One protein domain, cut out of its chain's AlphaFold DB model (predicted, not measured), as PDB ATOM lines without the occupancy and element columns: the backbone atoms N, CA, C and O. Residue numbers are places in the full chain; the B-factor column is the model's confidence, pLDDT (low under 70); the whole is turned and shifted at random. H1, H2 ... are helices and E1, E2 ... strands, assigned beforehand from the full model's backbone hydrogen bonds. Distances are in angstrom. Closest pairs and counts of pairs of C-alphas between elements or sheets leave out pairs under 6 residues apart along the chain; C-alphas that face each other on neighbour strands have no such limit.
ATOM      1  N   SER A   7       7.735  45.194 137.596       81.88
ATOM      2  CA  SER A   7       7.059  43.952 137.981       81.88
ATOM      3  C   SER A   7       6.685  43.106 136.779       81.88
ATOM      4  O   SER A   7       6.557  43.602 135.661       81.88
ATOM      5  N   ILE A   8       6.546  41.805 137.025       84.75
ATOM      6  CA  ILE A   8       6.220  40.806 136.011       84.75
ATOM      7  C   ILE A   8       4.856  40.225 136.357       84.75
ATOM      8  O   ILE A   8       4.638  39.769 137.476       84.75
ATOM      9  N   MET A   9       3.933  40.275 135.406       84.56
ATOM     10  CA  MET A   9       2.561  39.831 135.582       84.56
ATOM     11  C   MET A   9       1.963  39.441 134.221       84.56
ATOM     12  O   MET A   9       2.237  40.121 133.233       84.56
ATOM     13  N   PRO A  10       1.143  38.378 134.124       83.44
ATOM     14  CA  PRO A  10       0.539  37.972 132.857       83.44
ATOM     15  C   PRO A  10      -0.314  39.081 132.225       83.44
ATOM     16  O   PRO A  10      -0.908  39.916 132.909       83.44
ATOM     17  N   GLN A  11      -0.397  39.065 130.891       82.19
ATOM     18  CA  GLN A  11      -1.034  40.118 130.091       82.19
ATOM     19  C   GLN A  11      -2.488  40.402 130.495       82.19
ATOM     20  O   GLN A  11      -2.920  41.552 130.467       82.19
ATOM     21  N   GLU A  12      -3.244  39.371 130.865       85.81
ATOM     22  CA  GLU A  12      -4.645  39.496 131.283       85.81
ATOM     23  C   GLU A  12      -4.782  40.387 132.516       85.81
ATOM     24  O   GLU A  12      -5.548  41.345 132.506       85.81
ATOM     25  N   LYS A  13      -3.932  40.165 133.519       85.19
ATOM     26  CA  LYS A  13      -3.916  40.949 134.754       85.19
ATOM     27  C   LYS A  13      -3.469  42.392 134.524       85.19
ATOM     28  O   LYS A  13      -3.992  43.307 135.154       85.19
ATOM     29  N   ILE A  14      -2.547  42.613 133.581       83.38
ATOM     30  CA  ILE A  14      -2.173  43.969 133.151       83.38
ATOM     31  C   ILE A  14      -3.390  44.674 132.534       83.38
ATOM     32  O   ILE A  14      -3.671  45.820 132.878       83.38
ATOM     33  N   ARG A  15      -4.144  43.993 131.661       81.88
ATOM     34  CA  ARG A  15      -5.363  44.549 131.050       81.88
ATOM     35  C   ARG A  15      -6.443  44.838 132.087       81.88
ATOM     36  O   ARG A  15      -7.001  45.927 132.061       81.88
ATOM     37  N   GLU A  16      -6.701  43.912 133.009       85.88
ATOM     38  CA  GLU A  16      -7.640  44.113 134.123       85.88
ATOM     39  C   GLU A  16      -7.271  45.363 134.932       85.88
ATOM     40  O   GLU A  16      -8.124  46.212 135.189       85.88
ATOM     41  N   ARG A  17      -5.982  45.529 135.259       84.06
ATOM     42  CA  ARG A  17      -5.474  46.708 135.971       84.06
ATOM     43  C   ARG A  17      -5.684  47.992 135.172       84.06
ATOM     44  O   ARG A  17      -6.172  48.968 135.730       84.06
ATOM     45  N   VAL A  18      -5.336  48.009 133.885       81.81
ATOM     46  CA  VAL A  18      -5.538  49.186 133.018       81.81
ATOM     47  C   VAL A  18      -7.019  49.555 132.952       81.81
ATOM     48  O   VAL A  18      -7.362  50.724 133.095       81.81
ATOM     49  N   LEU A  19      -7.904  48.568 132.809       84.44
ATOM     50  CA  LEU A  19      -9.348  48.793 132.805       84.44
ATOM     51  C   LEU A  19      -9.844  49.357 134.143       84.44
ATOM     52  O   LEU A  19     -10.630  50.299 134.130       84.44
ATOM     53  N   ALA A  20      -9.363  48.844 135.278       83.69
ATOM     54  CA  ALA A  20      -9.720  49.353 136.605       83.69
ATOM     55  C   ALA A  20      -9.224  50.792 136.846       83.69
ATOM     56  O   ALA A  20      -9.921  51.587 137.475       83.69
ATOM     57  N   ILE A  21      -8.054  51.155 136.306       83.62
ATOM     58  CA  ILE A  21      -7.551  52.539 136.338       83.62
ATOM     59  C   ILE A  21      -8.466  53.453 135.528       83.62
ATOM     60  O   ILE A  21      -8.908  54.483 136.030       83.62
ATOM     61  N   THR A  22      -8.779  53.064 134.291       80.38
ATOM     62  CA  THR A  22      -9.634  53.856 133.396       80.38
ATOM     63  C   THR A  22     -11.051  54.012 133.945       80.38
ATOM     64  O   THR A  22     -11.658  55.065 133.775       80.38
ATOM     65  N   ARG A  23     -11.576  52.991 134.633       85.69
ATOM     66  CA  ARG A  23     -12.883  53.036 135.308       85.69
ATOM     67  C   ARG A  23     -12.887  53.890 136.578       85.69
ATOM     68  O   ARG A  23     -13.954  54.270 137.039       85.69
ATOM     69  N   GLY A  24     -11.717  54.211 137.134       84.38
ATOM     70  CA  GLY A  24     -11.585  54.975 138.377       84.38
ATOM     71  C   GLY A  24     -11.671  54.133 139.655       84.38
ATOM     72  O   GLY A  24     -11.454  54.676 140.737       84.38
ATOM     73  N   ASP A  25     -11.898  52.822 139.536       86.19
ATOM     74  CA  ASP A  25     -11.926  51.864 140.652       86.19
ATOM     75  C   ASP A  25     -10.555  51.710 141.324       86.19
ATOM     76  O   ASP A  25     -10.444  51.298 142.478       86.19
ATOM     77  N   TYR A  26      -9.486  52.035 140.594       79.44
ATOM     78  CA  TYR A  26      -8.126  51.830 141.053       79.44
ATOM     79  C   TYR A  26      -7.216  53.016 140.732       79.44
ATOM     80  O   TYR A  26      -7.018  53.385 139.577       79.44
ATOM     81  N   LYS A  27      -6.602  53.594 141.769       79.81
ATOM     82  CA  LYS A  27      -5.614  54.671 141.630       79.81
ATOM     83  C   LYS A  27      -4.215  54.137 141.948       79.81
ATOM     84  O   LYS A  27      -3.983  53.739 143.093       79.81
ATOM     85  N   PRO A  28      -3.286  54.133 140.976       79.19
ATOM     86  CA  PRO A  28      -1.945  53.620 141.200       79.19
ATOM     87  C   PRO A  28      -1.195  54.489 142.215       79.19
ATOM     88  O   PRO A  28      -1.205  55.720 142.133       79.19
ATOM     89  N   LYS A  29      -0.536  53.849 143.182       80.56
ATOM     90  CA  LYS A  29       0.266  54.528 144.208       80.56
ATOM     91  C   LYS A  29       1.667  54.856 143.669       80.56
ATOM     92  O   LYS A  29       2.189  54.135 142.822       80.56
ATOM     93  N   PRO A  30       2.343  55.892 144.195       72.25
ATOM     94  CA  PRO A  30       3.691  56.265 143.751       72.25
ATOM     95  C   PRO A  30       4.762  55.193 144.020       72.25
ATOM     96  O   PRO A  30       5.790  55.187 143.346       72.25
ATOM     97  N   SER A  31       4.518  54.289 144.973       76.12
ATOM     98  CA  SER A  31       5.401  53.158 145.293       76.12
ATOM     99  C   SER A  31       5.220  51.957 144.364       76.12
ATOM    100  O   SER A  31       5.885  50.942 144.552       76.12
ATOM    101  N   GLU A  32       4.300  52.027 143.402       75.88
ATOM    102  CA  GLU A  32       4.009  50.902 142.525       75.88
ATOM    103  C   GLU A  32       4.903  50.831 141.287       75.88
ATOM    104  O   GLU A  32       5.463  51.843 140.847       75.88
ATOM    105  N   PRO A  33       5.025  49.626 140.699       76.38
ATOM    106  CA  PRO A  33       5.792  49.424 139.486       76.38
ATOM    107  C   PRO A  33       5.279  50.312 138.357       76.38
ATOM    108  O   PRO A  33       4.085  50.341 138.047       76.38
ATOM    109  N   LYS A  34       6.210  51.027 137.726       70.44
ATOM    110  CA  LYS A  34       5.911  51.887 136.573       70.44
ATOM    111  C   LYS A  34       5.937  51.115 135.260       70.44
ATOM    112  O   LYS A  34       5.312  51.547 134.300       70.44
ATOM    113  N   ALA A  35       6.638  49.985 135.237       75.00
ATOM    114  CA  ALA A  35       6.737  49.099 134.090       75.00
ATOM    115  C   ALA A  35       6.267  47.688 134.461       75.00
ATOM    116  O   ALA A  35       6.712  47.118 135.463       75.00
ATOM    117  N   TRP A  36       5.388  47.131 133.627       79.12
ATOM    118  CA  TRP A  36       4.768  45.819 133.814       79.12
ATOM    119  C   TRP A  36       5.105  44.906 132.641       79.12
ATOM    120  O   TRP A  36       4.660  45.150 131.525       79.12
ATOM    121  N   PHE A  37       5.877  43.852 132.887       81.06
ATOM    122  CA  PHE A  37       6.272  42.887 131.863       81.06
ATOM    123  C   PHE A  37       5.406  41.639 131.909       81.06
ATOM    124  O   PHE A  37       5.069  41.155 132.983       81.06
ATOM    125  N   THR A  38       5.114  41.059 130.748       82.12
ATOM    126  CA  THR A  38       4.367  39.796 130.662       82.12
ATOM    127  C   THR A  38       5.213  38.578 131.020       82.12
ATOM    128  O   THR A  38       4.671  37.560 131.445       82.12
ATOM    129  N   ALA A  39       6.539  38.675 130.871       82.00
ATOM    130  CA  ALA A  39       7.477  37.597 131.156       82.00
ATOM    131  C   ALA A  39       8.888  38.119 131.471       82.00
ATOM    132  O   ALA A  39       9.299  39.186 131.009       82.00
ATOM    133  N   MET A  40       9.673  37.292 132.170       80.88
ATOM    134  CA  MET A  40      11.092  37.548 132.459       80.88
ATOM    135  C   MET A  40      11.934  37.696 131.183       80.88
ATOM    136  O   MET A  40      12.863  38.495 131.139       80.88
ATOM    137  N   LYS A  41      11.584  36.968 130.115       78.56
ATOM    138  CA  LYS A  41      12.288  37.047 128.829       78.56
ATOM    139  C   LYS A  41      12.250  38.462 128.245       78.56
ATOM    140  O   LYS A  41      13.294  38.991 127.880       78.56
ATOM    141  N   SER A  42      11.081  39.102 128.243       74.69
ATOM    142  CA  SER A  42      10.946  40.481 127.763       74.69
ATOM    143  C   SER A  42      11.716  41.479 128.630       74.69
ATOM    144  O   SER A  42      12.246  42.455 128.106       74.69
ATOM    145  N   LEU A  43      11.831  41.222 129.937       79.00
ATOM    146  CA  LEU A  43      12.686  42.020 130.817       79.00
ATOM    147  C   LEU A  43      14.171  41.857 130.455       79.00
ATOM    148  O   LEU A  43      14.880  42.852 130.328       79.00
ATOM    149  N   ALA A  44      14.635  40.623 130.245       80.12
ATOM    150  CA  ALA A  44      16.017  40.341 129.861       80.12
ATOM    151  C   ALA A  44      16.392  40.983 128.516       80.12
ATOM    152  O   ALA A  44      17.489  41.519 128.373       80.12
ATOM    153  N   GLU A  45      15.468  41.000 127.551       76.50
ATOM    154  CA  GLU A  45      15.669  41.693 126.276       76.50
ATOM    155  C   GLU A  45      15.860  43.201 126.482       76.50
ATOM    156  O   GLU A  45      16.818  43.767 125.955       76.50
ATOM    157  N   VAL A  46      15.021  43.848 127.302       74.75
ATOM    158  CA  VAL A  46      15.143  45.287 127.621       74.75
ATOM    159  C   VAL A  46      16.435  45.612 128.370       74.75
ATOM    160  O   VAL A  46      17.028  46.669 128.152       74.75
ATOM    161  N   LEU A  47      16.907  44.699 129.216       76.44
ATOM    162  CA  LEU A  47      18.174  44.834 129.932       76.44
ATOM    163  C   LEU A  47      19.396  44.444 129.090       76.44
ATOM    164  O   LEU A  47      20.507  44.525 129.600       76.44
ATOM    165  N   SER A  48      19.237  44.036 127.831       81.38
ATOM    166  CA  SER A  48      20.370  43.692 126.970       81.38
ATOM    167  C   SER A  48      21.237  44.910 126.630       81.38
ATOM    168  O   SER A  48      20.766  46.049 126.562       81.38
ATOM    169  N   ASP A  49      22.519  44.679 126.343       80.56
ATOM    170  CA  ASP A  49      23.447  45.725 125.889       80.56
ATOM    171  C   ASP A  49      22.987  46.410 124.602       80.56
ATOM    172  O   ASP A  49      23.132  47.624 124.451       80.56
ATOM    173  N   GLY A  50      22.324  45.664 123.714       80.12
ATOM    174  CA  GLY A  50      21.725  46.212 122.504       80.12
ATOM    175  C   GLY A  50      20.698  47.307 122.803       80.12
ATOM    176  O   GLY A  50      20.737  48.369 122.173       80.12
ATOM    177  N   ILE A  51      19.803  47.083 123.766       80.38
ATOM    178  CA  ILE A  51      18.764  48.052 124.139       80.38
ATOM    179  C   ILE A  51      19.326  49.165 125.031       80.38
ATOM    180  O   ILE A  51      18.985  50.330 124.833       80.38
ATOM    181  N   ARG A  52      20.262  48.861 125.937       81.31
ATOM    182  CA  ARG A  52      20.946  49.886 126.746       81.31
ATOM    183  C   ARG A  52      21.726  50.884 125.890       81.31
ATOM    184  O   ARG A  52      21.628  52.086 126.128       81.31
ATOM    185  N   ALA A  53      22.442  50.408 124.872       83.69
ATOM    186  CA  ALA A  53      23.131  51.273 123.915       83.69
ATOM    187  C   ALA A  53      22.144  52.146 123.124       83.69
ATOM    188  O   ALA A  53      22.399  53.329 122.912       83.69
ATOM    189  N   LEU A  54      20.985  51.591 122.747       84.50
ATOM    190  CA  LEU A  54      19.932  52.344 122.065       84.50
ATOM    191  C   LEU A  54      19.361  53.462 122.948       84.50
ATOM    192  O   LEU A  54      19.257  54.600 122.504       84.50
ATOM    193  N   LEU A  55      19.020  53.152 124.200       82.19
ATOM    194  CA  LEU A  55      18.510  54.133 125.163       82.19
ATOM    195  C   LEU A  55      19.516  55.254 125.432       82.19
ATOM    196  O   LEU A  55      19.132  56.423 125.533       82.19
ATOM    197  N   ARG A  56      20.804  54.905 125.522       83.75
ATOM    198  CA  ARG A  56      21.882  55.883 125.659       83.75
ATOM    199  C   ARG A  56      21.935  56.807 124.443       83.75
ATOM    200  O   ARG A  56      21.833  58.016 124.622       83.75
ATOM    201  N   ALA A  57      21.951  56.247 123.234       84.81
ATOM    202  CA  ALA A  57      21.959  57.022 121.996       84.81
ATOM    203  C   ALA A  57      20.743  57.958 121.880       84.81
ATOM    204  O   ALA A  57      20.893  59.115 121.493       84.81
ATOM    205  N   ILE A  58      19.546  57.506 122.271       84.56
ATOM    206  CA  ILE A  58      18.336  58.348 122.301       84.56
ATOM    207  C   ILE A  58      18.502  59.513 123.283       84.56
ATOM    208  O   ILE A  58      18.123  60.639 122.975       84.56
ATOM    209  N   THR A  59      19.072  59.256 124.461       82.50
ATOM    210  CA  THR A  59      19.254  60.277 125.503       82.50
ATOM    211  C   THR A  59      20.298  61.319 125.103       82.50
ATOM    212  O   THR A  59      20.106  62.506 125.361       82.50
ATOM    213  N   GLU A  60      21.384  60.875 124.468       84.44
ATOM    214  CA  GLU A  60      22.497  61.721 124.034       84.44
ATOM    215  C   GLU A  60      22.136  62.560 122.809       84.44
ATOM    216  O   GLU A  60      22.434  63.750 122.773       84.44
ATOM    217  N   THR A  61      21.466  61.964 121.821       82.94
ATOM    218  CA  THR A  61      21.214  62.628 120.531       82.94
ATOM    219  C   THR A  61      19.825  63.237 120.396       82.94
ATOM    220  O   THR A  61      19.619  64.032 119.485       82.94
ATOM    221  N   ARG A  62      18.881  62.896 121.289       80.94
ATOM    222  CA  ARG A  62      17.480  63.368 121.281       80.94
ATOM    223  C   ARG A  62      16.892  63.418 119.864       80.94
ATOM    224  O   ARG A  62      16.488  64.483 119.402       80.94
ATOM    225  N   PRO A  63      16.876  62.281 119.153       82.06
ATOM    226  CA  PRO A  63      16.530  62.257 117.744       82.06
ATOM    227  C   PRO A  63      15.072  62.671 117.536       82.06
ATOM    228  O   PRO A  63      14.167  62.157 118.190       82.06
ATOM    229  N   GLU A  64      14.843  63.542 116.558       81.88
ATOM    230  CA  GLU A  64      13.502  64.029 116.201       81.88
ATOM    231  C   GLU A  64      12.676  62.988 115.423       81.88
ATOM    232  O   GLU A  64      11.482  63.164 115.191       81.88
ATOM    233  N   SER A  65      13.297  61.886 114.981       83.12
ATOM    234  CA  SER A  65      12.618  60.805 114.258       83.12
ATOM    235  C   SER A  65      13.331  59.455 114.387       83.12
ATOM    236  O   SER A  65      14.527  59.379 114.675       83.12
ATOM    237  N   ILE A  66      12.607  58.363 114.102       83.38
ATOM    238  CA  ILE A  66      13.181  57.004 114.067       83.38
ATOM    239  C   ILE A  66      14.257  56.894 112.974       83.38
ATOM    240  O   ILE A  66      15.258  56.208 113.168       83.38
ATOM    241  N   SER A  67      14.092  57.600 111.853       83.69
ATOM    242  CA  SER A  67      15.091  57.650 110.780       83.69
ATOM    243  C   SER A  67      16.379  58.343 111.228       83.69
ATOM    244  O   SER A  67      17.462  57.824 110.970       83.69
ATOM    245  N   ALA A  68      16.282  59.454 111.966       83.75
ATOM    246  CA  ALA A  68      17.455  60.112 112.546       83.75
ATOM    247  C   ALA A  68      18.174  59.191 113.546       83.75
ATOM    248  O   ALA A  68      19.392  59.036 113.494       83.75
ATOM    249  N   LEU A  69      17.418  58.490 114.397       86.25
ATOM    250  CA  LEU A  69      17.980  57.498 115.315       86.25
ATOM    251  C   LEU A  69      18.663  56.334 114.576       86.25
ATOM    252  O   LEU A  69      19.702  55.848 115.021       86.25
ATOM    253  N   ALA A  70      18.112  55.889 113.445       87.25
ATOM    254  CA  ALA A  70      18.710  54.855 112.601       87.25
ATOM    255  C   ALA A  70      20.060  55.292 112.021       87.25
ATOM    256  O   ALA A  70      21.007  54.510 112.055       87.25
ATOM    257  N   MET A  71      20.167  56.542 111.559       84.75
ATOM    258  CA  MET A  71      21.421  57.101 111.044       84.75
ATOM    259  C   MET A  71      22.502  57.171 112.125       84.75
ATOM    260  O   MET A  71      23.632  56.766 111.884       84.75
ATOM    261  N   VAL A  72      22.141  57.620 113.330       85.31
ATOM    262  CA  VAL A  72      23.076  57.728 114.463       85.31
ATOM    263  C   VAL A  72      23.522  56.352 114.960       85.31
ATOM    264  O   VAL A  72      24.683  56.151 115.299       85.31
ATOM    265  N   THR A  73      22.601  55.390 115.029       83.56
ATOM    266  CA  THR A  73      22.882  54.066 115.611       83.56
ATOM    267  C   THR A  73      23.371  53.033 114.598       83.56
ATOM    268  O   THR A  73      23.767  51.941 115.003       83.56
ATOM    269  N   GLY A  74      23.301  53.326 113.294       85.56
ATOM    270  CA  GLY A  74      23.598  52.372 112.218       85.56
ATOM    271  C   GLY A  74      22.626  51.185 112.151       85.56
ATOM    272  O   GLY A  74      22.920  50.168 111.524       85.56
ATOM    273  N   ARG A  75      21.474  51.265 112.831       85.81
ATOM    274  CA  ARG A  75      20.495  50.170 112.926       85.81
ATOM    275  C   ARG A  75      19.356  50.353 111.934       85.81
ATOM    276  O   ARG A  75      18.960  51.466 111.611       85.81
ATOM    277  N   LYS A  76      18.754  49.240 111.504       86.50
ATOM    278  CA  LYS A  76      17.588  49.261 110.608       86.50
ATOM    279  C   LYS A  76      16.383  49.921 111.286       86.50
ATOM    280  O   LYS A  76      15.993  49.528 112.387       86.50
ATOM    281  N   THR A  77      15.716  50.827 110.576       84.19
ATOM    282  CA  THR A  77      14.484  51.514 111.003       84.19
ATOM    283  C   THR A  77      13.390  50.541 111.444       84.19
ATOM    284  O   THR A  77      12.778  50.762 112.481       84.19
ATOM    285  N   ASN A  78      13.182  49.418 110.742       83.50
ATOM    286  CA  ASN A  78      12.183  48.408 111.138       83.50
ATOM    287  C   ASN A  78      12.465  47.781 112.511       83.50
ATOM    288  O   ASN A  78      11.545  47.601 113.310       83.50
ATOM    289  N   TYR A  79      13.733  47.475 112.801       82.62
ATOM    290  CA  TYR A  79      14.136  46.938 114.102       82.62
ATOM    291  C   TYR A  79      13.900  47.969 115.210       82.62
ATOM    292  O   TYR A  79      13.338  47.643 116.257       82.62
ATOM    293  N   LEU A  80      14.263  49.228 114.953       84.56
ATOM    294  CA  LEU A  80      14.055  50.330 115.888       84.56
ATOM    295  C   LEU A  80      12.569  50.596 116.141       84.56
ATOM    296  O   LEU A  80      12.174  50.694 117.295       84.56
ATOM    297  N   SER A  81      11.733  50.628 115.105       83.00
ATOM    298  CA  SER A  81      10.284  50.816 115.238       83.00
ATOM    299  C   SER A  81       9.632  49.722 116.080       83.00
ATOM    300  O   SER A  81       8.840  50.024 116.971       83.00
ATOM    301  N   CYS A  82       9.973  48.453 115.832       80.81
ATOM    302  CA  CYS A  82       9.444  47.335 116.614       80.81
ATOM    303  C   CYS A  82       9.907  47.414 118.078       80.81
ATOM    304  O   CYS A  82       9.092  47.335 118.996       80.81
ATOM    305  N   THR A  83      11.200  47.668 118.294       82.62
ATOM    306  CA  THR A  83      11.793  47.781 119.634       82.62
ATOM    307  C   THR A  83      11.183  48.943 120.417       82.62
ATOM    308  O   THR A  83      10.707  48.750 121.531       82.62
ATOM    309  N   LEU A  84      11.115  50.139 119.825       80.56
ATOM    310  CA  LEU A  84      10.531  51.327 120.452       80.56
ATOM    311  C   LEU A  84       9.048  51.137 120.771       80.56
ATOM    312  O   LEU A  84       8.597  51.564 121.829       80.56
ATOM    313  N   LYS A  85       8.293  50.453 119.903       79.50
ATOM    314  CA  LYS A  85       6.888  50.116 120.166       79.50
ATOM    315  C   LYS A  85       6.752  49.196 121.381       79.50
ATOM    316  O   LYS A  85       5.926  49.459 122.250       79.50
ATOM    317  N   THR A  86       7.588  48.164 121.474       76.81
ATOM    318  CA  THR A  86       7.641  47.270 122.640       76.81
ATOM    319  C   THR A  86       8.014  48.034 123.911       76.81
ATOM    320  O   THR A  86       7.358  47.890 124.937       76.81
ATOM    321  N   MET A  87       9.018  48.910 123.849       75.81
ATOM    322  CA  MET A  87       9.453  49.709 125.001       75.81
ATOM    323  C   MET A  87       8.421  50.756 125.434       75.81
ATOM    324  O   MET A  87       8.292  51.031 126.627       75.81
ATOM    325  N   SER A  88       7.661  51.304 124.484       75.62
ATOM    326  CA  SER A  88       6.547  52.214 124.750       75.62
ATOM    327  C   SER A  88       5.382  51.503 125.430       75.62
ATOM    328  O   SER A  88       4.836  52.022 126.401       75.62
ATOM    329  N   ASN A  89       5.082  50.265 125.025       72.12
ATOM    330  CA  ASN A  89       4.096  49.429 125.711       72.12
ATOM    331  C   ASN A  89       4.461  49.164 127.183       72.12
ATOM    332  O   ASN A  89       3.585  48.985 128.021       72.12
ATOM    333  N   TYR A  90       5.755  49.168 127.502       70.81
ATOM    334  CA  TYR A  90       6.263  49.004 128.861       70.81
ATOM    335  C   TYR A  90       6.530  50.330 129.594       70.81
ATOM    336  O   TYR A  90       7.128  50.322 130.668       70.81
ATOM    337  N   SER A  91       6.110  51.466 129.026       66.88
ATOM    338  CA  SER A  91       6.292  52.812 129.592       66.88
ATOM    339  C   SER A  91       7.754  53.219 129.858       66.88
ATOM    340  O   SER A  91       8.005  54.122 130.654       66.88
TER     341      SER A  91
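Overview. This is residues 7 to 91 of the 109 residues of an uncharacterized protein of Candidatus Nitrotoga fabula (UniProt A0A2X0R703). H2, H3, H4 and H5 make an open loop, H5 folding back toward the short strand E1, while H1 sits off at one end. The printed part, mostly helix, has 85 residues with five named helices and one named strand, in the order H1 E1 H2 H3 H4 H5. It is loose, with a radius of gyration of the C-alphas of 15.4 A, and spans 45 by 26 by 23 A.

Arrangement. Start at H5, residues 77 to 89, whose residues 77 to 81 alone touch H4, residues 66 to 73; the closest C-alphas, 77 and 70, are 5.6 A apart. H4 touches H3, residues 49 to 61, the closest C-alphas, 69 and 58, being 7.0 A apart. In the five named helices every O i to N i+4 pair is within hydrogen-bond range.

Along the chain. Find C-alpha 11 at (-1.034, 40.118, 130.091); there H1, residues 11 to 23, begins. E1 is residues 35 to 37, H2 40 to 46. H5 ends at C-alpha 89, (4.096, 49.429, 125.711).

Size, cuts and confidence. The printed part has no cut; the H1 to E1 link is long. Residue 91 has pLDDT under 70.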